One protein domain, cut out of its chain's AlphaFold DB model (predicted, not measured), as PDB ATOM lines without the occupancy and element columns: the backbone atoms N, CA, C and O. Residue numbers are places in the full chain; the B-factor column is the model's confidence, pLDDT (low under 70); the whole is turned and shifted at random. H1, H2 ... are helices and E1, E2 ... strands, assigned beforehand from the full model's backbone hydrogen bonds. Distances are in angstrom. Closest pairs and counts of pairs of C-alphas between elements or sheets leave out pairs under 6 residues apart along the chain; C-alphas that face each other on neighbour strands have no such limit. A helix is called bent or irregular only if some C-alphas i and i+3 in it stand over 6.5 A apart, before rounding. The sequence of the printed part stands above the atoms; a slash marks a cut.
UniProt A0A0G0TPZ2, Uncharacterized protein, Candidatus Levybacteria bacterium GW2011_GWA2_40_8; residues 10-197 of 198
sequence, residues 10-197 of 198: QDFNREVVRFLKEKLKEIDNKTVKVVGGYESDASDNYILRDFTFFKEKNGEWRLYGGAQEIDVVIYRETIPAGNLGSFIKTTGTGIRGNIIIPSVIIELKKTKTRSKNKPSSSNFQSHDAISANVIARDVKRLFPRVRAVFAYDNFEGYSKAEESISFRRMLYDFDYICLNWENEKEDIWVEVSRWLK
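Overview. This is residues 10 to 197 of the 198 residues of an uncharacterized protein of Candidatus Levybacteria bacterium GW2011_GWA2_40_8 (UniProt A0A0G0TPZ2). Picture a twisted sheet of five strands as the middle layer of three, with H1 and H5 over one face and H3 over the other. Strands E2 and E3 both bend sharply, at residues 76 and 103, and H2 lies beyond the bends at one end, with the loop 85 to 98; H4 and the loop 110 to 125 lie toward the other end, and the C-alphas of the long loop 37 to 71 lie 4 to 29 A from the mean of all C-alphas. The 188 printed residues run H1 E1 E2 H2 E3 H3 E4 H4 E5 H5, and the mixed sheet has the order E1, E2, E3, E4, E5. The class is mixed, helices and strands, with under half of the residues in named elements; the whole is compact, radius of gyration of the C-alphas 17.5 A, spanning 54 by 39 by 28 A.

Arrangement. Begin at edge strand E1, residues 33 to 36, antiparallel to E2, residues 72 to 79; this hairpin has N 33 and O 75 at 2.8 A. E2 is antiparallel to E3, residues 99 to 109, with N 74 and O 104 at 2.8 A. E3 is parallel to E4, residues 147 to 152, with N 105 and O 147 at 2.8 A, and E4 to edge strand E5, residues 176 to 178, with N 178 and O 150 at 2.8 A. H3, residues 126 to 142, runs along the strands over E3 and E4 at a height of 9.4 A over the sheet; C-alphas 136 and 148 are the closest to E4, 6.1 A. On the opposite face H5, residues 181 to 196, lies over E4 at a height of 9.1 A, and C-alphas 152 and 181 come closest, 6.2 A. On the same face as H5, H1, residues 10 to 26, lies over E1 and E2, slantwise to the strands; C-alphas 17 and 36 come closest, 6.0 A. H1 and H5 are close but not clearly touching: C-alphas 20 and 189 are closest, 7.5 A, at a steep tilt of 49 degrees, the same way. H2, residues 81 to 84, and H4, residues 160 to 166, are not on the sheet. E3, H3, E4 and E4, H4, E5 are strand-helix-strand units, two parallel neighbour strands with a helix between, with right-handed crossovers. Each O i to N i+4 pair is within hydrogen-bond range in H3, but 12 of 13 in H1, 10 of 12 in H5 and 1 of 3 in H4, where 0 of 4 O i to N i+3 pairs are; H2 is too short for an i+4 pair.

Along the chain. Find C-alpha 10 at (19.400, 6.626, -41.820); from there H1 runs 24.5 A. E3 spans 24.4 A from C-alpha 99 at (33.949, 23.567, -45.502), and H3 spans 24.6 A. H5, 20.2 A long, ends at C-alpha 196, (44.610, 7.870, -42.732). H4 and H5 are irregular: C-alphas 163 and 166 are 7.7 A apart, and 183 and 186 are 7.8 A apart.

Size, cuts and confidence. The C-alphas of Asn 58 and Lys 116, the two farthest apart, are 55.5 A from each other. The printed part has no cut. The links E1 to E2, H2 to E3 and E3 to H3 are long. The mean pLDDT of the printed part is 72.4; 79 residues are under 70, among them residues 37 to 69, 81 to 98, 113 to 126 and 157 to 168.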
ATOM      1  N   GLN A  10      18.953   5.874 -42.997       83.12
ATOM      2  CA  GLN A  10      19.400   6.626 -41.820       83.12
ATOM      3  C   GLN A  10      19.962   5.712 -40.716       83.12
ATOM      4  O   GLN A  10      20.914   6.094 -40.038       83.12
ATOM      5  N   ASP A  11      19.409   4.512 -40.522       85.50
ATOM      6  CA  ASP A  11      19.905   3.581 -39.496       85.50
ATOM      7  C   ASP A  11      21.218   2.911 -39.918       85.50
ATOM      8  O   ASP A  11      22.116   2.763 -39.092       85.50
ATOM      9  N   PHE A  12      21.367   2.590 -41.209       89.81
ATOM     10  CA  PHE A  12      22.647   2.143 -41.768       89.81
ATOM     11  C   PHE A  12      23.716   3.242 -41.626       89.81
ATOM     12  O   PHE A  12      24.811   2.981 -41.133       89.81
ATOM     13  N   ASN A  13      23.369   4.491 -41.956       89.25
ATOM     14  CA  ASN A  13      24.247   5.649 -41.790       89.25
ATOM     15  C   ASN A  13      24.708   5.827 -40.335       89.25
ATOM     16  O   ASN A  13      25.908   5.916 -40.071       89.25
ATOM     17  N   ARG A  14      23.767   5.788 -39.381       87.81
ATOM     18  CA  ARG A  14      24.059   5.845 -37.940       87.81
ATOM     19  C   ARG A  14      25.000   4.730 -37.492       87.81
ATOM     20  O   ARG A  14      25.922   5.021 -36.739       87.81
ATOM     21  N   GLU A  15      24.801   3.490 -37.941       92.31
ATOM     22  CA  GLU A  15      25.670   2.364 -37.564       92.31
ATOM     23  C   GLU A  15      27.096   2.525 -38.109       92.31
ATOM     24  O   GLU A  15      28.056   2.372 -37.353       92.31
ATOM     25  N   VAL A  16      27.251   2.907 -39.381       92.88
ATOM     26  CA  VAL A  16      28.569   3.163 -39.993       92.88
ATOM     27  C   VAL A  16      29.307   4.278 -39.250       92.88
ATOM     28  O   VAL A  16      30.481   4.138 -38.900       92.88
ATOM     29  N   VAL A  17      28.611   5.376 -38.951       91.19
ATOM     30  CA  VAL A  17      29.178   6.515 -38.220       91.19
ATOM     31  C   VAL A  17      29.517   6.145 -36.776       91.19
ATOM     32  O   VAL A  17      30.583   6.528 -36.293       91.19
ATOM     33  N   ARG A  18      28.655   5.381 -36.092       92.75
ATOM     34  CA  ARG A  18      28.881   4.878 -34.728       92.75
ATOM     35  C   ARG A  18      30.144   4.022 -34.671       92.75
ATOM     36  O   ARG A  18      31.041   4.335 -33.892       92.75
ATOM     37  N   PHE A  19      30.241   3.018 -35.542       95.25
ATOM     38  CA  PHE A  19      31.392   2.123 -35.664       95.25
ATOM     39  C   PHE A  19      32.699   2.900 -35.888       95.25
ATOM     40  O   PHE A  19      33.643   2.768 -35.111       95.25
ATOM     41  N   LEU A  20      32.740   3.797 -36.879       93.88
ATOM     42  CA  LEU A  20      33.938   4.598 -37.168       93.88
ATOM     43  C   LEU A  20      34.303   5.561 -36.020       93.88
ATOM     44  O   LEU A  20      35.484   5.759 -35.730       93.88
ATOM     45  N   LYS A  21      33.309   6.143 -35.330       91.31
ATOM     46  CA  LYS A  21      33.526   6.984 -34.136       91.31
ATOM     47  C   LYS A  21      33.968   6.183 -32.909       91.31
ATOM     48  O   LYS A  21      34.558   6.774 -32.010       91.31
ATOM     49  N   GLU A  22      33.672   4.891 -32.828       93.06
ATOM     50  CA  GLU A  22      34.180   3.999 -31.777       93.06
ATOM     51  C   GLU A  22      35.638   3.630 -32.052       93.06
ATOM     52  O   GLU A  22      36.499   3.942 -31.228       93.06
ATOM     53  N   LYS A  23      35.945   3.139 -33.257       94.31
ATOM     54  CA  LYS A  23      37.315   2.809 -33.684       94.31
ATOM     55  C   LYS A  23      38.300   3.979 -33.548       94.31
ATOM     56  O   LYS A  23      39.431   3.798 -33.106       94.31
ATOM     57  N   LEU A  24      37.872   5.211 -33.844       88.94
ATOM     58  CA  LEU A  24      38.710   6.408 -33.654       88.94
ATOM     59  C   LEU A  24      38.957   6.796 -32.184       88.94
ATOM     60  O   LEU A  24      39.943   7.482 -31.905       88.94
ATOM     61  N   LYS A  25      38.102   6.371 -31.243       87.44
ATOM     62  CA  LYS A  25      38.329   6.570 -29.796       87.44
ATOM     63  C   LYS A  25      39.339   5.570 -29.245       87.44
ATOM     64  O   LYS A  25      40.135   5.949 -28.392       87.44
ATOM     65  N   GLU A  26      39.330   4.332 -29.743       86.12
ATOM     66  CA  GLU A  26      40.251   3.259 -29.321       86.12
ATOM     67  C   GLU A  26      41.733   3.634 -29.526       86.12
ATOM     68  O   GLU A  26      42.597   3.149 -28.800       86.12
ATOM     69  N   ILE A  27      42.018   4.551 -30.458       82.81
ATOM     70  CA  ILE A  27      43.363   5.045 -30.802       82.81
ATOM     71  C   ILE A  27      43.678   6.473 -30.286       82.81
ATOM     72  O   ILE A  27      44.640   7.090 -30.738       82.81
ATOM     73  N   ASP A  28      42.843   7.039 -29.402       67.94
ATOM     74  CA  ASP A  28      42.913   8.426 -28.877       67.94
ATOM     75  C   ASP A  28      43.126   9.535 -29.940       67.94
ATOM     76  O   ASP A  28      43.766  10.572 -29.714       67.94
ATOM     77  N   ASN A  29      42.580   9.347 -31.144       66.94
ATOM     78  CA  ASN A  29      42.836  10.256 -32.256       66.94
ATOM     79  C   ASN A  29      41.908  11.478 -32.231       66.94
ATOM     80  O   ASN A  29      40.885  11.539 -32.911       66.94
ATOM     81  N   LYS A  30      42.336  12.514 -31.508       72.44
ATOM     82  CA  LYS A  30      41.640  13.809 -31.409       72.44
ATOM     83  C   LYS A  30      41.654  14.654 -32.702       72.44
ATOM     84  O   LYS A  30      41.063  15.731 -32.717       72.44
ATOM     85  N   THR A  31      42.341  14.215 -33.765       81.06
ATOM     86  CA  THR A  31      42.538  15.003 -35.006       81.06
ATOM     87  C   THR A  31      41.676  14.555 -36.181       81.06
ATOM     88  O   THR A  31      41.330  15.380 -37.023       81.06
ATOM     89  N   VAL A  32      41.326  13.268 -36.257       84.75
ATOM     90  CA  VAL A  32      40.421  12.744 -37.287       84.75
ATOM     91  C   VAL A  32      38.991  12.814 -36.769       84.75
ATOM     92  O   VAL A  32      38.700  12.412 -35.645       84.75
ATOM     93  N   LYS A  33      38.086  13.312 -37.608       84.50
ATOM     94  CA  LYS A  33      36.656  13.422 -37.326       84.50
ATOM     95  C   LYS A  33      35.861  12.633 -38.356       84.50
ATOM     96  O   LYS A  33      36.224  12.599 -39.529       84.50
ATOM     97  N   VAL A  34      34.762  12.036 -37.904       84.94
ATOM     98  CA  VAL A  34      33.766  11.345 -38.734       84.94
ATOM     99  C   VAL A  34      32.423  11.999 -38.486       84.94
ATOM    100  O   VAL A  34      32.105  12.354 -37.348       84.94
ATOM    101  N   VAL A  35      31.646  12.156 -39.548       81.31
ATOM    102  CA  VAL A  35      30.328  12.783 -39.524       81.31
ATOM    103  C   VAL A  35      29.483  12.148 -40.640       81.31
ATOM    104  O   VAL A  35      30.021  11.845 -41.709       81.31
ATOM    105  N   GLY A  36      28.199  11.880 -40.382       76.19
ATOM    106  CA  GLY A  36      27.270  11.292 -41.365       76.19
ATOM    107  C   GLY A  36      26.162  12.249 -41.789       76.19
ATOM    108  O   GLY A  36      25.727  13.064 -40.978       76.19
ATOM    109  N   GLY A  37      25.705  12.161 -43.045       64.12
ATOM    110  CA  GLY A  37      24.719  13.078 -43.642       64.12
ATOM    111  C   GLY A  37      23.500  13.288 -42.748       64.12
ATOM    112  O   GLY A  37      23.096  14.413 -42.461       64.12
ATOM    113  N   TYR A  38      22.991  12.196 -42.179       60.84
ATOM    114  CA  TYR A  38      21.795  12.185 -41.340       60.84
ATOM    115  C   TYR A  38      22.002  12.662 -39.885       60.84
ATOM    116  O   TYR A  38      21.035  12.646 -39.117       60.84
ATOM    117  N   GLU A  39      23.202  13.099 -39.486       58.84
ATOM    118  CA  GLU A  39      23.457  13.688 -38.162       58.84
ATOM    119  C   GLU A  39      23.073  15.179 -38.137       58.84
ATOM    120  O   GLU A  39      23.798  16.046 -38.617       58.84
ATOM    121  N   SER A  40      21.919  15.495 -37.545       43.44
ATOM    122  CA  SER A  40      21.403  16.870 -37.408       43.44
ATOM    123  C   SER A  40      21.996  17.672 -36.239       43.44
ATOM    124  O   SER A  40      21.581  18.808 -36.007       43.44
ATOM    125  N   ASP A  41      22.939  17.103 -35.487       39.56
ATOM    126  CA  ASP A  41      23.423  17.665 -34.222       39.56
ATOM    127  C   ASP A  41      24.481  18.760 -34.423       39.56
ATOM    128  O   ASP A  41      25.684  18.537 -34.299       39.56
ATOM    129  N   ALA A  42      23.981  19.970 -34.686       40.31
ATOM    130  CA  ALA A  42      24.448  21.249 -34.131       40.31
ATOM    131  C   ALA A  42      25.951  21.622 -34.202       40.31
ATOM    132  O   ALA A  42      26.367  22.558 -33.523       40.31
ATOM    133  N   SER A  43      26.767  20.955 -35.022       43.41
ATOM    134  CA  SER A  43      28.145  21.373 -35.315       43.41
ATOM    135  C   SER A  43      28.201  22.118 -36.650       43.41
ATOM    136  O   SER A  43      27.672  21.630 -37.649       43.41
ATOM    137  N   ASP A  44      28.900  23.255 -36.693       47.28
ATOM    138  CA  ASP A  44      29.059  24.116 -37.878       47.28
ATOM    139  C   ASP A  44      30.011  23.524 -38.950       47.28
ATOM    140  O   ASP A  44      30.920  24.187 -39.454       47.28
ATOM    141  N   ASN A  45      29.836  22.244 -39.282       45.31
ATOM    142  CA  ASN A  45      30.620  21.494 -40.265       45.31
ATOM    143  C   ASN A  45      29.646  20.735 -41.171       45.31
ATOM    144  O   ASN A  45      29.366  19.554 -40.965       45.31
ATOM    145  N   TYR A  46      29.086  21.434 -42.157       51.75
ATOM    146  CA  TYR A  46      28.121  20.843 -43.079       51.75
ATOM    147  C   TYR A  46      28.818  19.805 -43.962       51.75
ATOM    148  O   TYR A  46      29.780  20.126 -44.665       51.75
ATOM    149  N   ILE A  47      28.274  18.586 -44.007       52.09
ATOM    150  CA  ILE A  47      28.673  17.549 -44.972       52.09
ATOM    151  C   ILE A  47      28.066  17.854 -46.337       52.09
ATOM    152  O   ILE A  47      27.295  17.081 -46.893       52.09
ATOM    153  N   LEU A  48      28.406  19.030 -46.866       51.59
ATOM    154  CA  LEU A  48      28.254  19.337 -48.284       51.59
ATOM    155  C   LEU A  48      26.800  19.175 -48.790       51.59
ATOM    156  O   LEU A  48      26.555  18.948 -49.971       51.59
ATOM    157  N   ARG A  49      25.844  19.327 -47.860       43.62
ATOM    158  CA  ARG A  49      24.435  18.913 -47.963       43.62
ATOM    159  C   ARG A  49      23.652  19.600 -49.085       43.62
ATOM    160  O   ARG A  49      22.677  19.051 -49.576       43.62
ATOM    161  N   ASP A  50      24.146  20.756 -49.519       41.16
ATOM    162  CA  ASP A  50      23.716  21.492 -50.705       41.16
ATOM    163  C   ASP A  50      24.925  21.722 -51.632       41.16
ATOM    164  O   ASP A  50      25.465  22.831 -51.722       41.16
ATOM    165  N   PHE A  51      25.408  20.676 -52.313       46.25
ATOM    166  CA  PHE A  51      26.483  20.833 -53.299       46.25
ATOM    167  C   PHE A  51      26.065  21.764 -54.445       46.25
ATOM    168  O   PHE A  51      25.281  21.408 -55.323       46.25
ATOM    169  N   THR A  52      26.657  22.957 -54.489       44.09
ATOM    170  CA  THR A  52      26.785  23.788 -55.693       44.09
ATOM    171  C   THR A  52      27.965  24.743 -55.501       44.09
ATOM    172  O   THR A  52      27.875  25.694 -54.724       44.09
ATOM    173  N   PHE A  53      29.082  24.525 -56.204       50.84
ATOM    174  CA  PHE A  53      30.220  25.450 -56.181       50.84
ATOM    175  C   PHE A  53      30.163  26.435 -57.366       50.84
ATOM    176  O   PHE A  53      30.033  26.041 -58.528       50.84
ATOM    177  N   PHE A  54      30.361  27.729 -57.079       40.78
ATOM    178  CA  PHE A  54      30.908  28.736 -58.012       40.78
ATOM    179  C   PHE A  54      32.204  28.227 -58.676       40.78
ATOM    180  O   PHE A  54      32.803  27.305 -58.141       40.78
ATOM    181  N   LYS A  55      32.797  28.742 -59.760       44.00
ATOM    182  CA  LYS A  55      32.674  29.670 -60.931       44.00
ATOM    183  C   LYS A  55      34.114  29.555 -61.491       44.00
ATOM    184  O   LYS A  55      34.983  29.592 -60.639       44.00
ATOM    185  N   GLU A  56      34.382  29.273 -62.781       41.69
ATOM    186  CA  GLU A  56      35.647  28.592 -63.206       41.69
ATOM    187  C   GLU A  56      36.695  29.456 -63.975       41.69
ATOM    188  O   GLU A  56      36.362  30.386 -64.709       41.69
ATOM    189  N   LYS A  57      37.987  29.085 -63.860       35.88
ATOM    190  CA  LYS A  57      39.194  29.550 -64.598       35.88
ATOM    191  C   LYS A  57      39.633  31.023 -64.503       35.88
ATOM    192  O   LYS A  57      40.746  31.321 -64.927       35.88
ATOM    193  N   ASN A  58      38.854  31.920 -63.899       50.06
ATOM    194  CA  ASN A  58      39.257  33.311 -63.621       50.06
ATOM    195  C   ASN A  58      39.466  33.572 -62.104       50.06
ATOM    196  O   ASN A  58      39.016  34.583 -61.575       50.06
ATOM    197  N   GLY A  59      40.179  32.645 -61.431       45.25
ATOM    198  CA  GLY A  59      40.549  32.663 -59.993       45.25
ATOM    199  C   GLY A  59      39.944  31.550 -59.098       45.25
ATOM    200  O   GLY A  59      39.476  31.862 -58.006       45.25
ATOM    201  N   GLU A  60      39.769  30.308 -59.592       40.91
ATOM    202  CA  GLU A  60      38.396  29.767 -59.539       40.91
ATOM    203  C   GLU A  60      38.119  28.230 -59.633       40.91
ATOM    204  O   GLU A  60      38.999  27.453 -59.995       40.91
ATOM    205  N   TRP A  61      36.866  27.823 -59.318       52.12
ATOM    206  CA  TRP A  61      36.332  26.469 -58.960       52.12
ATOM    207  C   TRP A  61      35.063  26.067 -59.794       52.12
ATOM    208  O   TRP A  61      34.685  26.849 -60.655       52.12
ATOM    209  N   ARG A  62      34.359  24.921 -59.595       48.84
ATOM    210  CA  ARG A  62      32.923  24.680 -60.013       48.84
ATOM    211  C   ARG A  62      32.367  23.286 -59.639       48.84
ATOM    212  O   ARG A  62      33.067  22.290 -59.769       48.84
ATOM    213  N   LEU A  63      31.061  23.224 -59.339       50.34
ATOM    214  CA  LEU A  63      30.116  22.122 -59.646       50.34
ATOM    215  C   LEU A  63      28.716  22.741 -59.641       50.34
ATOM    216  O   LEU A  63      28.360  23.415 -58.679       50.34
ATOM    217  N   TYR A  64      27.937  22.582 -60.711       42.88
ATOM    218  CA  TYR A  64      26.628  23.236 -60.821       42.88
ATOM    219  C   TYR A  64      25.582  22.280 -61.399       42.88
ATOM    220  O   TYR A  64      25.437  22.178 -62.616       42.88
ATOM    221  N   GLY A  65      24.869  21.590 -60.508       36.00
ATOM    222  CA  GLY A  65      23.776  20.681 -60.854       36.00
ATOM    223  C   GLY A  65      23.699  19.476 -59.919       36.00
ATOM    224  O   GLY A  65      24.441  18.520 -60.106       36.00
ATOM    225  N   GLY A  66      22.761  19.517 -58.967       42.94
ATOM    226  CA  GLY A  66      22.452  18.411 -58.056       42.94
ATOM    227  C   GLY A  66      23.068  18.566 -56.665       42.94
ATOM    228  O   GLY A  66      24.280  18.469 -56.503       42.94
ATOM    229  N   ALA A  67      22.216  18.739 -55.652       47.50
ATOM    230  CA  ALA A  67      22.607  18.485 -54.270       47.50
ATOM    231  C   ALA A  67      22.803  16.970 -54.109       47.50
ATOM    232  O   ALA A  67      21.866  16.198 -54.318       47.50
ATOM    233  N   GLN A  68      24.029  16.550 -53.801       56.19
ATOM    234  CA  GLN A  68      24.387  15.149 -53.595       56.19
ATOM    235  C   GLN A  68      24.994  15.006 -52.199       56.19
ATOM    236  O   GLN A  68      26.188  15.205 -51.996       56.19
ATOM    237  N   GLU A  69      24.132  14.730 -51.224       66.94
ATOM    238  CA  GLU A  69      24.521  14.445 -49.843       66.94
ATOM    239  C   GLU A  69      25.443  13.218 -49.816       66.94
ATOM    240  O   GLU A  69      25.044  12.142 -50.256       66.94
ATOM    241  N   ILE A  70      26.677  13.390 -49.329       78.25
ATOM    242  CA  ILE A  70      27.607  12.272 -49.122       78.25
ATOM    243  C   ILE A  70      27.228  11.589 -47.814       78.25
ATOM    244  O   ILE A  70      27.174  12.249 -46.773       78.25
ATOM    245  N   ASP A  71      27.015  10.273 -47.851       84.12
ATOM    246  CA  ASP A  71      26.518   9.537 -46.688       84.12
ATOM    247  C   ASP A  71      27.432   9.679 -45.461       84.12
ATOM    248  O   ASP A  71      26.945  10.026 -44.383       84.12
ATOM    249  N   VAL A  72      28.743   9.442 -45.584       87.88
ATOM    250  CA  VAL A  72      29.700   9.623 -44.474       87.88
ATOM    251  C   VAL A  72      31.003  10.249 -44.964       87.88
ATOM    252  O   VAL A  72      31.547   9.859 -45.998       87.88
ATOM    253  N   VAL A  73      31.548  11.191 -44.190       87.44
ATOM    254  CA  VAL A  73      32.848  11.823 -44.468       87.44
ATOM    255  C   VAL A  73      33.781  11.717 -43.266       87.44
ATOM    256  O   VAL A  73      33.409  12.008 -42.127       87.44
ATOM    257  N   ILE A  74      35.028  11.337 -43.549       89.38
ATOM    258  CA  ILE A  74      36.144  11.301 -42.605       89.38
ATOM    259  C   ILE A  74      37.144  12.393 -42.990       89.38
ATOM    260  O   ILE A  74      37.586  12.456 -44.140       89.38
ATOM    261  N   TYR A  75      37.516  13.255 -42.045       87.81
ATOM    262  CA  TYR A  75      38.338  14.438 -42.315       87.81
ATOM    263  C   TYR A  75      39.296  14.792 -41.173       87.81
ATOM    264  O   TYR A  75      39.124  14.365 -40.033       87.81
ATOM    265  N   ARG A  76      40.312  15.599 -41.499       85.19
ATOM    266  CA  ARG A  76      41.265  16.205 -40.545       85.19
ATOM    267  C   ARG A  76      41.218  17.737 -40.549       85.19
ATOM    268  O   ARG A  76      41.528  18.365 -39.544       85.19
ATOM    269  N   GLU A  77      40.836  18.337 -41.675       82.25
ATOM    270  CA  GLU A  77      40.984  19.769 -41.950       82.25
ATOM    271  C   GLU A  77      39.659  20.391 -42.411       82.25
ATOM    272  O   GLU A  77      38.818  19.726 -43.023       82.25
ATOM    273  N   THR A  78      39.480  21.686 -42.135       78.44
ATOM    274  CA  THR A  78      38.321  22.468 -42.587       78.44
ATOM    275  C   THR A  78      38.746  23.873 -43.005       78.44
ATOM    276  O   THR A  78      39.551  24.489 -42.306       78.44
ATOM    277  N   ILE A  79      38.160  24.417 -44.071       72.56
ATOM    278  CA  ILE A  79      38.386  25.796 -44.523       72.56
ATOM    279  C   ILE A  79      37.328  26.717 -43.888       72.56
ATOM    280  O   ILE A  79      36.135  26.503 -44.126       72.56
ATOM    281  N   PRO A  80      37.712  27.753 -43.114       71.56
ATOM    282  CA  PRO A  80      36.767  28.733 -42.583       71.56
ATOM    283  C   PRO A  80      36.037  29.486 -43.697       71.56
ATOM    284  O   PRO A  80      36.683  29.982 -44.621       71.56
ATOM    285  N   ALA A  81      34.710  29.636 -43.603       65.62
ATOM    286  CA  ALA A  81      33.923  30.258 -44.675       65.62
ATOM    287  C   ALA A  81      34.353  31.697 -45.017       65.62
ATOM    288  O   ALA A  81      34.309  32.087 -46.182       65.62
ATOM    289  N   GLY A  82      34.841  32.464 -44.036       62.56
ATOM    290  CA  GLY A  82      35.379  33.813 -44.262       62.56
ATOM    291  C   GLY A  82      36.583  33.864 -45.214       62.56
ATOM    292  O   GLY A  82      36.811  34.889 -45.849       62.56
ATOM    293  N   ASN A  83      37.312  32.753 -45.378       64.88
ATOM    294  CA  ASN A  83      38.491  32.671 -46.245       64.88
ATOM    295  C   ASN A  83      38.140  32.356 -47.714       64.88
ATOM    296  O   ASN A  83      39.032  32.320 -48.556       64.88
ATOM    297  N   LEU A  84      36.864  32.101 -48.033       60.38
ATOM    298  CA  LEU A  84      36.430  31.599 -49.347       60.38
ATOM    299  C   LEU A  84      36.142  32.699 -50.387       60.38
ATOM    300  O   LEU A  84      35.961  32.399 -51.568       60.38
ATOM    301  N   GLY A  85      36.116  33.965 -49.968       55.38
ATOM    302  CA  GLY A  85      35.870  35.111 -50.844       55.38
ATOM    303  C   GLY A  85      34.412  35.272 -51.303       55.38
ATOM    304  O   GLY A  85      33.542  34.434 -51.079       55.38
ATOM    305  N   SER A  86      34.133  36.395 -51.965       52.59
ATOM    306  CA  SER A  86      32.775  36.847 -52.307       52.59
ATOM    307  C   SER A  86      32.142  36.182 -53.539       52.59
ATOM    308  O   SER A  86      30.994  36.478 -53.865       52.59
ATOM    309  N   PHE A  87      32.855  35.290 -54.238       43.72
ATOM    310  CA  PHE A  87      32.349  34.644 -55.458       43.72
ATOM    311  C   PHE A  87      31.541  33.357 -55.218       43.72
ATOM    312  O   PHE A  87      30.922  32.854 -56.160       43.72
ATOM    313  N   ILE A  88      31.485  32.850 -53.982       49.97
ATOM    314  CA  ILE A  88      30.672  31.680 -53.622       49.97
ATOM    315  C   ILE A  88      29.178  31.988 -53.815       49.97
ATOM    316  O   ILE A  88      28.618  32.875 -53.176       49.97
ATOM    317  N   LYS A  89      28.507  31.195 -54.659       46.50
ATOM    318  CA  LYS A  89      27.043  31.141 -54.763       46.50
ATOM    319  C   LYS A  89      26.530  29.777 -54.312       46.50
ATOM    320  O   LYS A  89      26.415  28.871 -55.131       46.50
ATOM    321  N   THR A  90      26.183  29.659 -53.034       48.03
ATOM    322  CA  THR A  90      25.353  28.558 -52.528       48.03
ATOM    323  C   THR A  90      23.882  28.863 -52.802       48.03
ATOM    324  O   THR A  90      23.340  29.841 -52.284       48.03
ATOM    325  N   THR A  91      23.208  28.030 -53.589       38.88
ATOM    326  CA  THR A  91      21.745  28.075 -53.741       38.88
ATOM    327  C   THR A  91      21.080  27.228 -52.659       38.88
ATOM    328  O   THR A  91      20.611  26.131 -52.927       38.88
ATOM    329  N   GLY A  92      21.069  27.759 -51.435       40.72
ATOM    330  CA  GLY A  92      20.457  27.168 -50.242       40.72
ATOM    331  C   GLY A  92      20.384  28.216 -49.126       40.72
ATOM    332  O   GLY A  92      21.247  29.095 -49.039       40.72
ATOM    333  N   THR A  93      19.335  28.196 -48.301       36.69
ATOM    334  CA  THR A  93      19.067  29.251 -47.305       36.69
ATOM    335  C   THR A  93      19.898  29.100 -46.029       36.69
ATOM    336  O   THR A  93      19.370  28.781 -44.967       36.69
ATOM    337  N   GLY A  94      21.194  29.411 -46.128       43.22
ATOM    338  CA  GLY A  94      22.049  29.717 -44.978       43.22
ATOM    339  C   GLY A  94      23.387  28.985 -44.960       43.22
ATOM    340  O   GLY A  94      23.485  27.891 -44.418       43.22
ATOM    341  N   ILE A  95      24.450  29.644 -45.435       49.12
ATOM    342  CA  ILE A  95      25.821  29.241 -45.090       49.12
ATOM    343  C   ILE A  95      26.020  29.477 -43.586       49.12
ATOM    344  O   ILE A  95      25.932  30.616 -43.125       49.12
ATOM    345  N   ARG A  96      26.318  28.418 -42.828       50.28
ATOM    346  CA  ARG A  96      26.780  28.490 -41.433       50.28
ATOM    347  C   ARG A  96      27.874  27.447 -41.206       50.28
ATOM    348  O   ARG A  96      27.582  26.261 -41.182       50.28
ATOM    349  N   GLY A  97      29.123  27.885 -41.057       58.50
ATOM    350  CA  GLY A  97      30.234  27.001 -40.688       58.50
ATOM    351  C   GLY A  97      31.336  26.829 -41.727       58.50
ATOM    352  O   GLY A  97      31.423  27.582 -42.696       58.50
ATOM    353  N   ASN A  98      32.211  25.853 -41.488       67.56
ATOM    354  CA  ASN A  98      33.412  25.607 -42.288       67.56
ATOM    355  C   ASN A  98      33.164  24.553 -43.382       67.56
ATOM    356  O   ASN A  98      32.364  23.634 -43.206       67.56
ATOM    357  N   ILE A  99      33.912  24.634 -44.488       72.19
ATOM    358  CA  ILE A  99      33.949  23.567 -45.502       72.19
ATOM    359  C   ILE A  99      34.884  22.453 -45.030       72.19
ATOM    360  O   ILE A  99      36.046  22.709 -44.723       72.19
ATOM    361  N   ILE A 100      34.398  21.213 -45.025       76.19
ATOM    362  CA  ILE A 100      35.205  20.017 -44.754       76.19
ATOM    363  C   ILE A 100      36.144  19.723 -45.938       76.19
ATOM    364  O   ILE A 100      35.701  19.713 -47.085       76.19
ATOM    365  N   ILE A 101      37.421  19.424 -45.661       80.69
ATOM    366  CA  ILE A 101      38.339  18.812 -46.636       80.69
ATOM    367  C   ILE A 101      38.310  17.287 -46.416       80.69
ATOM    368  O   ILE A 101      38.878  16.807 -45.427       80.69
ATOM    369  N   PRO A 102      37.644  16.500 -47.283       85.69
ATOM    370  CA  PRO A 102      37.484  15.068 -47.065       85.69
ATOM    371  C   PRO A 102      38.819  14.330 -47.235       85.69
ATOM    372  O   PRO A 102      39.556  14.535 -48.199       85.69
ATOM    373  N   SER A 103      39.119  13.436 -46.294       90.50
ATOM    374  CA  SER A 103      40.220  12.466 -46.386       90.50
ATOM    375  C   SER A 103      39.710  11.115 -46.895       90.50
ATOM    376  O   SER A 103      40.327  10.507 -47.769       90.50
ATOM    377  N   VAL A 104      38.542  10.690 -46.405       93.44
ATOM    378  CA  VAL A 104      37.769   9.561 -46.939       93.44
ATOM    379  C   VAL A 104      36.306   9.984 -47.072       93.44
ATOM    380  O   VAL A 104      35.786  10.681 -46.201       93.44
ATOM    381  N   ILE A 105      35.644   9.554 -48.142       92.06
ATOM    382  CA  ILE A 105      34.185   9.569 -48.291       92.06
ATOM    383  C   ILE A 105      33.672   8.130 -48.336       92.06
ATOM    384  O   ILE A 105      34.365   7.241 -48.838       92.06
ATOM    385  N   ILE A 106      32.466   7.899 -47.831       92.44
ATOM    386  CA  ILE A 106      31.773   6.617 -47.934       92.44
ATOM    387  C   ILE A 106      30.380   6.883 -48.490       92.44
ATOM    388  O   ILE A 106      29.627   7.657 -47.904       92.44
ATOM    389  N   GLU A 107      30.053   6.224 -49.598       90.31
ATOM    390  CA  GLU A 107      28.702   6.147 -50.149       90.31
ATOM    391  C   GLU A 107      28.030   4.870 -49.639       90.31
ATOM    392  O   GLU A 107      28.537   3.762 -49.851       90.31
ATOM    393  N   LEU A 108      26.887   5.026 -48.975       88.75
ATOM    394  CA  LEU A 108      26.102   3.941 -48.397       88.75
ATOM    395  C   LEU A 108      24.862   3.717 -49.245       88.75
ATOM    396  O   LEU A 108      24.130   4.662 -49.531       88.75
ATOM    397  N   LYS A 109      24.585   2.477 -49.644       87.50
ATOM    398  CA  LYS A 109      23.351   2.153 -50.372       87.50
ATOM    399  C   LYS A 109      22.658   0.969 -49.717       87.50
ATOM    400  O   LYS A 109      23.293  -0.004 -49.317       87.50
ATOM    401  N   LYS A 110      21.339   1.072 -49.560       84.19
ATOM    402  CA  LYS A 110      20.549   0.074 -48.842       84.19
ATOM    403  C   LYS A 110      19.951  -0.960 -49.792       84.19
ATOM    404  O   LYS A 110      19.447  -0.636 -50.868       84.19
ATOM    405  N   THR A 111      19.932  -2.207 -49.344       77.88
ATOM    406  CA  THR A 111      19.156  -3.303 -49.917       77.88
ATOM    407  C   THR A 111      17.682  -2.932 -50.042       77.88
ATOM    408  O   THR A 111      16.976  -2.716 -49.051       77.88
ATOM    409  N   LYS A 112      17.193  -2.918 -51.283       71.56
ATOM    410  CA  LYS A 112      15.769  -2.769 -51.598       71.56
ATOM    411  C   LYS A 112      15.154  -4.169 -51.687       71.56
ATOM    412  O   LYS A 112      15.567  -4.989 -52.506       71.56
ATOM    413  N   THR A 113      14.198  -4.462 -50.803       62.97
ATOM    414  CA  THR A 113      13.598  -5.797 -50.634       62.97
ATOM    415  C   THR A 113      13.092  -6.361 -51.963       62.97
ATOM    416  O   THR A 113      12.245  -5.743 -52.614       62.97
ATOM    417  N   ARG A 114      13.569  -7.552 -52.357       61.78
ATOM    418  CA  ARG A 114      13.129  -8.216 -53.597       61.78
ATOM    419  C   ARG A 114      11.607  -8.384 -53.587       61.78
ATOM    420  O   ARG A 114      11.038  -8.969 -52.665       61.78
ATOM    421  N   SER A 115      10.938  -7.884 -54.626       56.28
ATOM    422  CA  SER A 115       9.490  -8.053 -54.764       56.28
ATOM    423  C   SER A 115       9.157  -9.533 -54.942       56.28
ATOM    424  O   SER A 115       9.715 -10.189 -55.821       56.28
ATOM    425  N   LYS A 116       8.193 -10.047 -54.165       56.78
ATOM    426  CA  LYS A 116       7.726 -11.446 -54.263       56.78
ATOM    427  C   LYS A 116       7.269 -11.826 -55.681       56.78
ATOM    428  O   LYS A 116       7.339 -12.992 -56.049       56.78
ATOM    429  N   ASN A 117       6.872 -10.838 -56.486       54.34
ATOM    430  CA  ASN A 117       6.394 -11.021 -57.857       54.34
ATOM    431  C   ASN A 117       7.517 -10.903 -58.915       54.34
ATOM    432  O   ASN A 117       7.250 -11.073 -60.102       54.34
ATOM    433  N   LYS A 118       8.760 -10.591 -58.511       55.53
ATOM    434  CA  LYS A 118       9.965 -10.558 -59.365       55.53
ATOM    435  C   LYS A 118      11.193 -11.110 -58.608       55.53
ATOM    436  O   LYS A 118      12.123 -10.362 -58.322       55.53
ATOM    437  N   PRO A 119      11.238 -12.420 -58.297       53.59
ATOM    438  CA  PRO A 119      12.380 -13.031 -57.602       53.59
ATOM    439  C   PRO A 119      13.678 -13.062 -58.435       53.59
ATOM    440  O   PRO A 119      14.743 -13.331 -57.886       53.59
ATOM    441  N   SER A 120      13.597 -12.792 -59.744       49.50
ATOM    442  CA  SER A 120      14.715 -12.792 -60.698       49.50
ATOM    443  C   SER A 120      15.382 -11.428 -60.923       49.50
ATOM    444  O   SER A 120      16.271 -11.327 -61.762       49.50
ATOM    445  N   SER A 121      14.981 -10.375 -60.204       54.22
ATOM    446  CA  SER A 121      15.732  -9.113 -60.185       54.22
ATOM    447  C   SER A 121      16.702  -9.075 -59.006       54.22
ATOM    448  O   SER A 121      16.304  -9.351 -57.872       54.22
ATOM    449  N   SER A 122      17.942  -8.668 -59.281       56.06
ATOM    450  CA  SER A 122      18.944  -8.271 -58.282       56.06
ATOM    451  C   SER A 122      18.355  -7.292 -57.249       56.06
ATOM    452  O   SER A 122      17.451  -6.523 -57.587       56.06
ATOM    453  N   ASN A 123      18.855  -7.273 -56.003       63.31
ATOM    454  CA  ASN A 123      18.439  -6.245 -55.022       63.31
ATOM    455  C   ASN A 123      19.064  -4.855 -55.301       63.31
ATOM    456  O   ASN A 123      18.766  -3.869 -54.625       63.31
ATOM    457  N   PHE A 124      19.903  -4.802 -56.333       65.19
ATOM    458  CA  PHE A 124      20.669  -3.670 -56.816       65.19
ATOM    459  C   PHE A 124      19.910  -2.796 -57.820       65.19
ATOM    460  O   PHE A 124      19.257  -3.296 -58.738       65.19
ATOM    461  N   GLN A 125      20.072  -1.477 -57.706       66.31
ATOM    462  CA  GLN A 125      19.632  -0.520 -58.721       66.31
ATOM    463  C   GLN A 125      20.865   0.141 -59.339       66.31
ATOM    464  O   GLN A 125      21.577   0.892 -58.679       66.31
ATOM    465  N   SER A 126      21.115  -0.121 -60.625       67.62
ATOM    466  CA  SER A 126      22.280   0.417 -61.346       67.62
ATOM    467  C   SER A 126      22.334   1.946 -61.341       67.62
ATOM    468  O   SER A 126      23.420   2.515 -61.300       67.62
ATOM    469  N   HIS A 127      21.175   2.608 -61.306       70.31
ATOM    470  CA  HIS A 127      21.056   4.054 -61.120       70.31
ATOM    471  C   HIS A 127      21.761   4.552 -59.845       70.31
ATOM    472  O   HIS A 127      22.441   5.577 -59.884       70.31
ATOM    473  N   ASP A 128      21.648   3.825 -58.732       74.00
ATOM    474  CA  ASP A 128      22.191   4.245 -57.437       74.00
ATOM    475  C   ASP A 128      23.723   4.156 -57.429       74.00
ATOM    476  O   ASP A 128      24.395   5.062 -56.942       74.00
ATOM    477  N   ALA A 129      24.287   3.113 -58.048       76.19
ATOM    478  CA  ALA A 129      25.732   2.978 -58.241       76.19
ATOM    479  C   ALA A 129      26.302   3.968 -59.262       76.19
ATOM    480  O   ALA A 129      27.373   4.518 -59.032       76.19
ATOM    481  N   ILE A 130      25.591   4.237 -60.364       78.62
ATOM    482  CA  ILE A 130      25.981   5.281 -61.326       78.62
ATOM    483  C   ILE A 130      26.005   6.646 -60.625       78.62
ATOM    484  O   ILE A 130      26.959   7.404 -60.800       78.62
ATOM    485  N   SER A 131      25.002   6.931 -59.789       79.00
ATOM    486  CA  SER A 131      24.935   8.156 -58.983       79.00
ATOM    487  C   SER A 131      26.105   8.245 -57.998       79.00
ATOM    488  O   SER A 131      26.829   9.237 -58.000       79.00
ATOM    489  N   ALA A 132      26.358   7.182 -57.229       83.19
ATOM    490  CA  ALA A 132      27.468   7.110 -56.279       83.19
ATOM    491  C   ALA A 132      28.846   7.231 -56.959       83.19
ATOM    492  O   ALA A 132      29.729   7.924 -56.458       83.19
ATOM    493  N   ASN A 133      29.040   6.618 -58.132       85.81
ATOM    494  CA  ASN A 133      30.286   6.741 -58.891       85.81
ATOM    495  C   ASN A 133      30.476   8.167 -59.440       85.81
ATOM    496  O   ASN A 133      31.597   8.665 -59.454       85.81
ATOM    497  N   VAL A 134      29.403   8.851 -59.857       83.12
ATOM    498  CA  VAL A 134      29.459  10.282 -60.217       83.12
ATOM    499  C   VAL A 134      29.883  11.136 -59.016       83.12
ATOM    500  O   VAL A 134      30.786  11.957 -59.175       83.12
ATOM    501  N   ILE A 135      29.324  10.891 -57.824       80.69
ATOM    502  CA  ILE A 135      29.739  11.562 -56.576       80.69
ATOM    503  C   ILE A 135      31.234  11.331 -56.321       80.69
ATOM    504  O   ILE A 135      31.997  12.290 -56.196       80.69
ATOM    505  N   ALA A 136      31.683  10.072 -56.306       87.56
ATOM    506  CA  ALA A 136      33.077   9.730 -56.029       87.56
ATOM    507  C   ALA A 136      34.055  10.388 -57.016       87.56
ATOM    508  O   ALA A 136      35.058  10.971 -56.593       87.56
ATOM    509  N   ARG A 137      33.733  10.366 -58.314       86.69
ATOM    510  CA  ARG A 137      34.511  11.011 -59.380       86.69
ATOM    511  C   ARG A 137      34.617  12.522 -59.193       86.69
ATOM    512  O   ARG A 137      35.708  13.090 -59.286       86.69
ATOM    513  N   ASP A 138      33.492  13.184 -58.942       79.94
ATOM    514  CA  ASP A 138      33.425  14.645 -58.933       79.94
ATOM    515  C   ASP A 138      34.020  15.218 -57.633       79.94
ATOM    516  O   ASP A 138      34.708  16.242 -57.672       79.94
ATOM    517  N   VAL A 139      33.914  14.492 -56.512       80.19
ATOM    518  CA  VAL A 139      34.661  14.792 -55.276       80.19
ATOM    519  C   VAL A 139      36.164  14.538 -55.464       80.19
ATOM    520  O   VAL A 139      36.969  15.383 -55.068       80.19
ATOM    521  N   LYS A 140      36.578  13.450 -56.136       86.44
ATOM    522  CA  LYS A 140      37.997  13.189 -56.468       86.44
ATOM    523  C   LYS A 140      38.606  14.234 -57.404       86.44
ATOM    524  O   LYS A 140      39.778  14.570 -57.244       86.44
ATOM    525  N   ARG A 141      37.829  14.804 -58.332       81.12
ATOM    526  CA  ARG A 141      38.266  15.926 -59.187       81.12
ATOM    527  C   ARG A 141      38.631  17.174 -58.371       81.12
ATOM    528  O   ARG A 141      39.514  17.922 -58.784       81.12
ATOM    529  N   LEU A 142      37.963  17.400 -57.239       75.00
ATOM    530  CA  LEU A 142      38.179  18.558 -56.360       75.00
ATOM    531  C   LEU A 142      39.224  18.287 -55.274       75.00
ATOM    532  O   LEU A 142      40.006  19.173 -54.933       75.00
ATOM    533  N   PHE A 143      39.277  17.052 -54.775       81.38
ATOM    534  CA  PHE A 143      40.209  16.608 -53.744       81.38
ATOM    535  C   PHE A 143      40.993  15.369 -54.221       81.38
ATOM    536  O   PHE A 143      40.717  14.267 -53.754       81.38
ATOM    537  N   PRO A 144      42.023  15.493 -55.090       85.50
ATOM    538  CA  PRO A 144      42.701  14.343 -55.725       85.50
ATOM    539  C   PRO A 144      43.469  13.379 -54.799       85.50
ATOM    540  O   PRO A 144      44.171  12.489 -55.273       85.50
ATOM    541  N   ARG A 145      43.388  13.572 -53.477       90.06
ATOM    542  CA  ARG A 145      43.937  12.684 -52.438       90.06
ATOM    543  C   ARG A 145      42.857  11.974 -51.612       90.06
ATOM    544  O   ARG A 145      43.213  11.141 -50.783       90.06
ATOM    545  N   VAL A 146      41.580  12.309 -51.815       91.06
ATOM    546  CA  VAL A 146      40.457  11.676 -51.120       91.06
ATOM    547  C   VAL A 146      40.340  10.213 -51.537       91.06
ATOM    548  O   VAL A 146      40.526   9.867 -52.709       91.06
ATOM    549  N   ARG A 147      40.014   9.353 -50.576       96.50
ATOM    550  CA  ARG A 147      39.632   7.964 -50.841       96.50
ATOM    551  C   ARG A 147      38.121   7.820 -50.796       96.50
ATOM    552  O   ARG A 147      37.468   8.493 -50.008       96.50
ATOM    553  N   ALA A 148      37.574   6.955 -51.634       94.69
ATOM    554  CA  ALA A 148      36.146   6.698 -51.709       94.69
ATOM    555  C   ALA A 148      35.866   5.221 -51.418       94.69
ATOM    556  O   ALA A 148      36.423   4.337 -52.070       94.69
ATOM    557  N   VAL A 149      34.977   4.958 -50.464       95.06
ATOM    558  CA  VAL A 149      34.435   3.627 -50.167       95.06
ATOM    559  C   VAL A 149      32.989   3.570 -50.648       95.06
ATOM    560  O   VAL A 149      32.225   4.507 -50.430       95.06
ATOM    561  N   PHE A 150      32.601   2.474 -51.287       92.62
ATOM    562  CA  PHE A 150      31.200   2.147 -51.536       92.62
ATOM    563  C   PHE A 150      30.805   0.989 -50.620       92.62
ATOM    564  O   PHE A 150      31.541   0.003 -50.557       92.62
ATOM    565  N   ALA A 151      29.678   1.089 -49.915       91.38
ATOM    566  CA  ALA A 151      29.206   0.026 -49.031       91.38
ATOM    567  C   ALA A 151      27.702  -0.241 -49.184       91.38
ATOM    568  O   ALA A 151      26.867   0.650 -49.011       91.38
ATOM    569  N   TYR A 152      27.365  -1.504 -49.455       88.50
ATOM    570  CA  TYR A 152      26.022  -2.037 -49.230       88.50
ATOM    571  C   TYR A 152      25.879  -2.610 -47.819       88.50
ATOM    572  O   TYR A 152      26.839  -3.127 -47.246       88.50
ATOM    573  N   ASP A 153      24.655  -2.581 -47.290       86.69
ATOM    574  CA  ASP A 153      24.315  -3.314 -46.070       86.69
ATOM    575  C   ASP A 153      24.340  -4.834 -46.300       86.69
ATOM    576  O   ASP A 153      25.015  -5.557 -45.569       86.69
ATOM    577  N   ASN A 154      23.659  -5.308 -47.348       85.12
ATOM    578  CA  ASN A 154      23.587  -6.717 -47.736       85.12
ATOM    579  C   ASN A 154      23.263  -6.894 -49.241       85.12
ATOM    580  O   ASN A 154      22.167  -7.302 -49.630       85.12
ATOM    581  N   PHE A 155      24.218  -6.582 -50.117       79.06
ATOM    582  CA  PHE A 155      24.088  -6.846 -51.550       79.06
ATOM    583  C   PHE A 155      23.878  -8.345 -51.815       79.06
ATOM    584  O   PHE A 155      24.670  -9.190 -51.401       79.06
ATOM    585  N   GLU A 156      22.829  -8.666 -52.571       73.50
ATOM    586  CA  GLU A 156      22.500 -10.022 -53.000       73.50
ATOM    587  C   GLU A 156      22.255  -9.983 -54.508       73.50
ATOM    588  O   GLU A 156      21.186  -9.562 -54.973       73.50
ATOM    589  N   GLY A 157      23.249 -10.439 -55.271       64.00
ATOM    590  CA  GLY A 157      23.175 -10.503 -56.725       64.00
ATOM    591  C   GLY A 157      22.132 -11.507 -57.219       64.00
ATOM    592  O   GLY A 157      21.699 -12.422 -56.510       64.00
ATOM    593  N   TYR A 158      21.725 -11.364 -58.478       55.09
ATOM    594  CA  TYR A 158      21.002 -12.420 -59.184       55.09
ATOM    595  C   TYR A 158      21.944 -13.564 -59.610       55.09
ATOM    596  O   TYR A 158      21.504 -14.694 -59.816       55.09
ATOM    597  N   SER A 159      23.254 -13.298 -59.713       55.34
ATOM    598  CA  SER A 159      24.274 -14.321 -59.965       55.34
ATOM    599  C   SER A 159      25.675 -13.887 -59.521       55.34
ATOM    600  O   SER A 159      25.981 -12.693 -59.463       55.34
ATOM    601  N   LYS A 160      26.580 -14.867 -59.395       57.88
ATOM    602  CA  LYS A 160      28.025 -14.655 -59.180       57.88
ATOM    603  C   LYS A 160      28.701 -13.746 -60.217       57.88
ATOM    604  O   LYS A 160      29.776 -13.214 -59.951       57.88
ATOM    605  N   ALA A 161      28.109 -13.562 -61.401       51.62
ATOM    606  CA  ALA A 161      28.624 -12.652 -62.427       51.62
ATOM    607  C   ALA A 161      28.276 -11.176 -62.144       51.62
ATOM    608  O   ALA A 161      29.063 -10.288 -62.483       51.62
ATOM    609  N   GLU A 162      27.142 -10.911 -61.483       58.47
ATOM    610  CA  GLU A 162      26.829  -9.579 -60.952       58.47
ATOM    611  C   GLU A 162      27.741  -9.252 -59.764       58.47
ATOM    612  O   GLU A 162      28.365  -8.198 -59.762       58.47
ATOM    613  N   GLU A 163      27.894 -10.187 -58.819       57.34
ATOM    614  CA  GLU A 163      28.700 -10.038 -57.589       57.34
ATOM    615  C   GLU A 163      30.191  -9.722 -57.836       57.34
ATOM    616  O   GLU A 163      30.851  -9.109 -56.995       57.34
ATOM    617  N   SER A 164      30.749 -10.150 -58.975       58.75
ATOM    618  CA  SER A 164      32.204 -10.187 -59.187       58.75
ATOM    619  C   SER A 164      32.769  -9.090 -60.093       58.75
ATOM    620  O   SER A 164      33.744  -8.447 -59.706       58.75
ATOM    621  N   ILE A 165      32.218  -8.876 -61.296       59.41
ATOM    622  CA  ILE A 165      32.900  -8.081 -62.342       59.41
ATOM    623  C   ILE A 165      32.066  -6.895 -62.828       59.41
ATOM    624  O   ILE A 165      32.533  -5.758 -62.755       59.41
ATOM    625  N   SER A 166      30.853  -7.121 -63.340       62.25
ATOM    626  CA  SER A 166      30.075  -6.051 -63.987       62.25
ATOM    627  C   SER A 166      29.676  -4.942 -63.010       62.25
ATOM    628  O   SER A 166      29.740  -3.770 -63.365       62.25
ATOM    629  N   PHE A 167      29.349  -5.302 -61.764       66.94
ATOM    630  CA  PHE A 167      29.092  -4.362 -60.672       66.94
ATOM    631  C   PHE A 167      30.328  -3.521 -60.332       66.94
ATOM    632  O   PHE A 167      30.266  -2.295 -60.356       66.94
ATOM    633  N   ARG A 168      31.483  -4.164 -60.096       69.56
ATOM    634  CA  ARG A 168      32.728  -3.465 -59.725       69.56
ATOM    635  C   ARG A 168      33.222  -2.533 -60.844       69.56
ATOM    636  O   ARG A 168      33.778  -1.481 -60.557       69.56
ATOM    637  N   ARG A 169      32.922  -2.845 -62.113       71.69
ATOM    638  CA  ARG A 169      33.159  -1.959 -63.273       71.69
ATOM    639  C   ARG A 169      32.274  -0.705 -63.328       71.69
ATOM    640  O   ARG A 169      32.628   0.211 -64.059       71.69
ATOM    641  N   MET A 170      31.156  -0.641 -62.600       77.06
ATOM    642  CA  MET A 170      30.323   0.572 -62.489       77.06
ATOM    643  C   MET A 170      30.740   1.488 -61.329       77.06
ATOM    644  O   MET A 170      30.221   2.593 -61.223       77.06
ATOM    645  N   LEU A 171      31.670   1.032 -60.485       84.94
ATOM    646  CA  LEU A 171      32.139   1.687 -59.261       84.94
ATOM    647  C   LEU A 171      33.658   1.951 -59.326       84.94
ATOM    648  O   LEU A 171      34.367   1.839 -58.330       84.94
ATOM    649  N   TYR A 172      34.178   2.247 -60.519       86.38
ATOM    650  CA  TYR A 172      35.614   2.390 -60.782       86.38
ATOM    651  C   TYR A 172      36.245   3.638 -60.140       86.38
ATOM    652  O   TYR A 172      37.465   3.687 -59.992       86.38
ATOM    653  N   ASP A 173      35.439   4.623 -59.735       91.06
ATOM    654  CA  ASP A 173      35.900   5.779 -58.959       91.06
ATOM    655  C   ASP A 173      36.007   5.490 -57.445       91.06
ATOM    656  O   ASP A 173      36.435   6.365 -56.690       91.06
ATOM    657  N   PHE A 174      35.702   4.272 -56.978       93.19
ATOM    658  CA  PHE A 174      35.887   3.849 -55.583       93.19
ATOM    659  C   PHE A 174      37.201   3.084 -55.363       93.19
ATOM    660  O   PHE A 174      37.605   2.252 -56.170       93.19
ATOM    661  N   ASP A 175      37.871   3.361 -54.242       95.12
ATOM    662  CA  ASP A 175      39.095   2.671 -53.804       95.12
ATOM    663  C   ASP A 175      38.792   1.357 -53.067       95.12
ATOM    664  O   ASP A 175      39.626   0.454 -53.054       95.12
ATOM    665  N   TYR A 176      37.605   1.245 -52.459       92.88
ATOM    666  CA  TYR A 176      37.115   0.027 -51.809       92.88
ATOM    667  C   TYR A 176      35.616  -0.163 -52.061       92.88
ATOM    668  O   TYR A 176      34.857   0.807 -52.122       92.88
ATOM    669  N   ILE A 177      35.187  -1.419 -52.197       90.56
ATOM    670  CA  ILE A 177      33.798  -1.806 -52.473       90.56
ATOM    671  C   ILE A 177      33.414  -2.950 -51.529       90.56
ATOM    672  O   ILE A 177      33.796  -4.099 -51.779       90.56
ATOM    673  N   CYS A 178      32.639  -2.603 -50.502       89.88
ATOM    674  CA  CYS A 178      31.960  -3.496 -49.566       89.88
ATOM    675  C   CYS A 178      30.583  -3.892 -50.115       89.88
ATOM    676  O   CYS A 178      29.808  -3.040 -50.566       89.88
ATOM    677  N   LEU A 179      30.258  -5.180 -50.041       86.88
ATOM    678  CA  LEU A 179      28.973  -5.743 -50.460       86.88
ATOM    679  C   LEU A 179      28.080  -6.113 -49.267       86.88
ATOM    680  O   LEU A 179      26.860  -6.014 -49.381       86.88
ATOM    681  N   ASN A 180      28.653  -6.498 -48.127       88.75
ATOM    682  CA  ASN A 180      27.926  -6.799 -46.897       88.75
ATOM    683  C   ASN A 180      28.630  -6.165 -45.688       88.75
ATOM    684  O   ASN A 180      29.669  -6.643 -45.230       88.75
ATOM    685  N   TRP A 181      28.032  -5.099 -45.154       91.19
ATOM    686  CA  TRP A 181      28.602  -4.300 -44.068       91.19
ATOM    687  C   TRP A 181      28.921  -5.119 -42.811       91.19
ATOM    688  O   TRP A 181      30.010  -4.987 -42.261       91.19
ATOM    689  N   GLU A 182      28.013  -5.989 -42.361       90.38
ATOM    690  CA  GLU A 182      28.229  -6.748 -41.121       90.38
ATOM    691  C   GLU A 182      29.402  -7.733 -41.211       90.38
ATOM    692  O   GLU A 182      30.055  -7.980 -40.197       90.38
ATOM    693  N   ASN A 183      29.694  -8.254 -42.408       89.44
ATOM    694  CA  ASN A 183      30.823  -9.151 -42.643       89.44
ATOM    695  C   ASN A 183      32.137  -8.405 -42.959       89.44
ATOM    696  O   ASN A 183      33.197  -8.903 -42.595       89.44
ATOM    697  N   GLU A 184      32.089  -7.244 -43.630       91.62
ATOM    698  CA  GLU A 184      33.275  -6.553 -44.188       91.62
ATOM    699  C   GLU A 184      33.718  -5.294 -43.403       91.62
ATOM    700  O   GLU A 184      34.779  -4.737 -43.689       91.62
ATOM    701  N   LYS A 185      32.957  -4.810 -42.406       94.56
ATOM    702  CA  LYS A 185      33.240  -3.520 -41.729       94.56
ATOM    703  C   LYS A 185      34.617  -3.400 -41.066       94.56
ATOM    704  O   LYS A 185      35.186  -2.309 -41.052       94.56
ATOM    705  N   GLU A 186      35.181  -4.495 -40.564       96.25
ATOM    706  CA  GLU A 186      36.547  -4.497 -40.017       96.25
ATOM    707  C   GLU A 186      37.615  -4.368 -41.120       96.25
ATOM    708  O   GLU A 186      38.582  -3.631 -40.941       96.25
ATOM    709  N   ASP A 187      37.416  -4.977 -42.295       95.62
ATOM    710  CA  ASP A 187      38.328  -4.825 -43.440       95.62
ATOM    711  C   ASP A 187      38.290  -3.392 -44.000       95.62
ATOM    712  O   ASP A 187      39.332  -2.811 -44.322       95.62
ATOM    713  N   ILE A 188      37.100  -2.773 -44.032       94.94
ATOM    714  CA  ILE A 188      36.942  -1.341 -44.337       94.94
ATOM    715  C   ILE A 188      37.723  -0.496 -43.325       94.94
ATOM    716  O   ILE A 188      38.411   0.444 -43.722       94.94
ATOM    717  N   TRP A 189      37.651  -0.815 -42.027       96.06
ATOM    718  CA  TRP A 189      38.397  -0.088 -40.997       96.06
ATOM    719  C   TRP A 189      39.918  -0.231 -41.156       96.06
ATOM    720  O   TRP A 189      40.632   0.768 -41.030       96.06
ATOM    721  N   VAL A 190      40.421  -1.423 -41.491       95.88
ATOM    722  CA  VAL A 190      41.850  -1.647 -41.784       95.88
ATOM    723  C   VAL A 190      42.313  -0.774 -42.956       95.88
ATOM    724  O   VAL A 190      43.345  -0.105 -42.856       95.88
ATOM    725  N   GLU A 191      41.542  -0.709 -44.043       96.62
ATOM    726  CA  GLU A 191      41.868   0.134 -45.203       96.62
ATOM    727  C   GLU A 191      41.764   1.637 -44.907       96.62
ATOM    728  O   GLU A 191      42.683   2.398 -45.222       96.62
ATOM    729  N   VAL A 192      40.704   2.067 -44.220       95.25
ATOM    730  CA  VAL A 192      40.530   3.455 -43.764       95.25
ATOM    731  C   VAL A 192      41.697   3.888 -42.869       95.25
ATOM    732  O   VAL A 192      42.265   4.960 -43.091       95.25
ATOM    733  N   SER A 193      42.118   3.045 -41.924       94.31
ATOM    734  CA  SER A 193      43.269   3.309 -41.046       94.31
ATOM    735  C   SER A 193      44.568   3.429 -41.842       94.31
ATOM    736  O   SER A 193      45.297   4.419 -41.724       94.31
ATOM    737  N   ARG A 194      44.805   2.481 -42.760       95.50
ATOM    738  CA  ARG A 194      45.963   2.464 -43.668       95.50
ATOM    739  C   ARG A 194      46.069   3.739 -44.508       95.50
ATOM    740  O   ARG A 194      47.171   4.253 -44.706       95.50
ATOM    741  N   TRP A 195      44.947   4.270 -44.997       95.69
ATOM    742  CA  TRP A 195      44.922   5.519 -45.767       95.69
ATOM    743  C   TRP A 195      45.101   6.762 -44.891       95.69
ATOM    744  O   TRP A 195      45.802   7.696 -45.289       95.69
ATOM    745  N   LEU A 196      44.498   6.774 -43.698       92.06
ATOM    746  CA  LEU A 196      44.610   7.870 -42.732       92.06
ATOM    747  C   LEU A 196      45.979   7.926 -42.037       92.06
ATOM    748  O   LEU A 196      46.317   8.991 -41.511       92.06
ATOM    749  N   LYS A 197      46.753   6.831 -42.076       91.81
ATOM    750  CA  LYS A 197      48.037   6.618 -41.383       91.81
ATOM    751  C   LYS A 197      47.886   6.730 -39.865       91.81
ATOM    752  O   LYS A 197      48.438   7.642 -39.245       91.81
TER     753      LYS A 197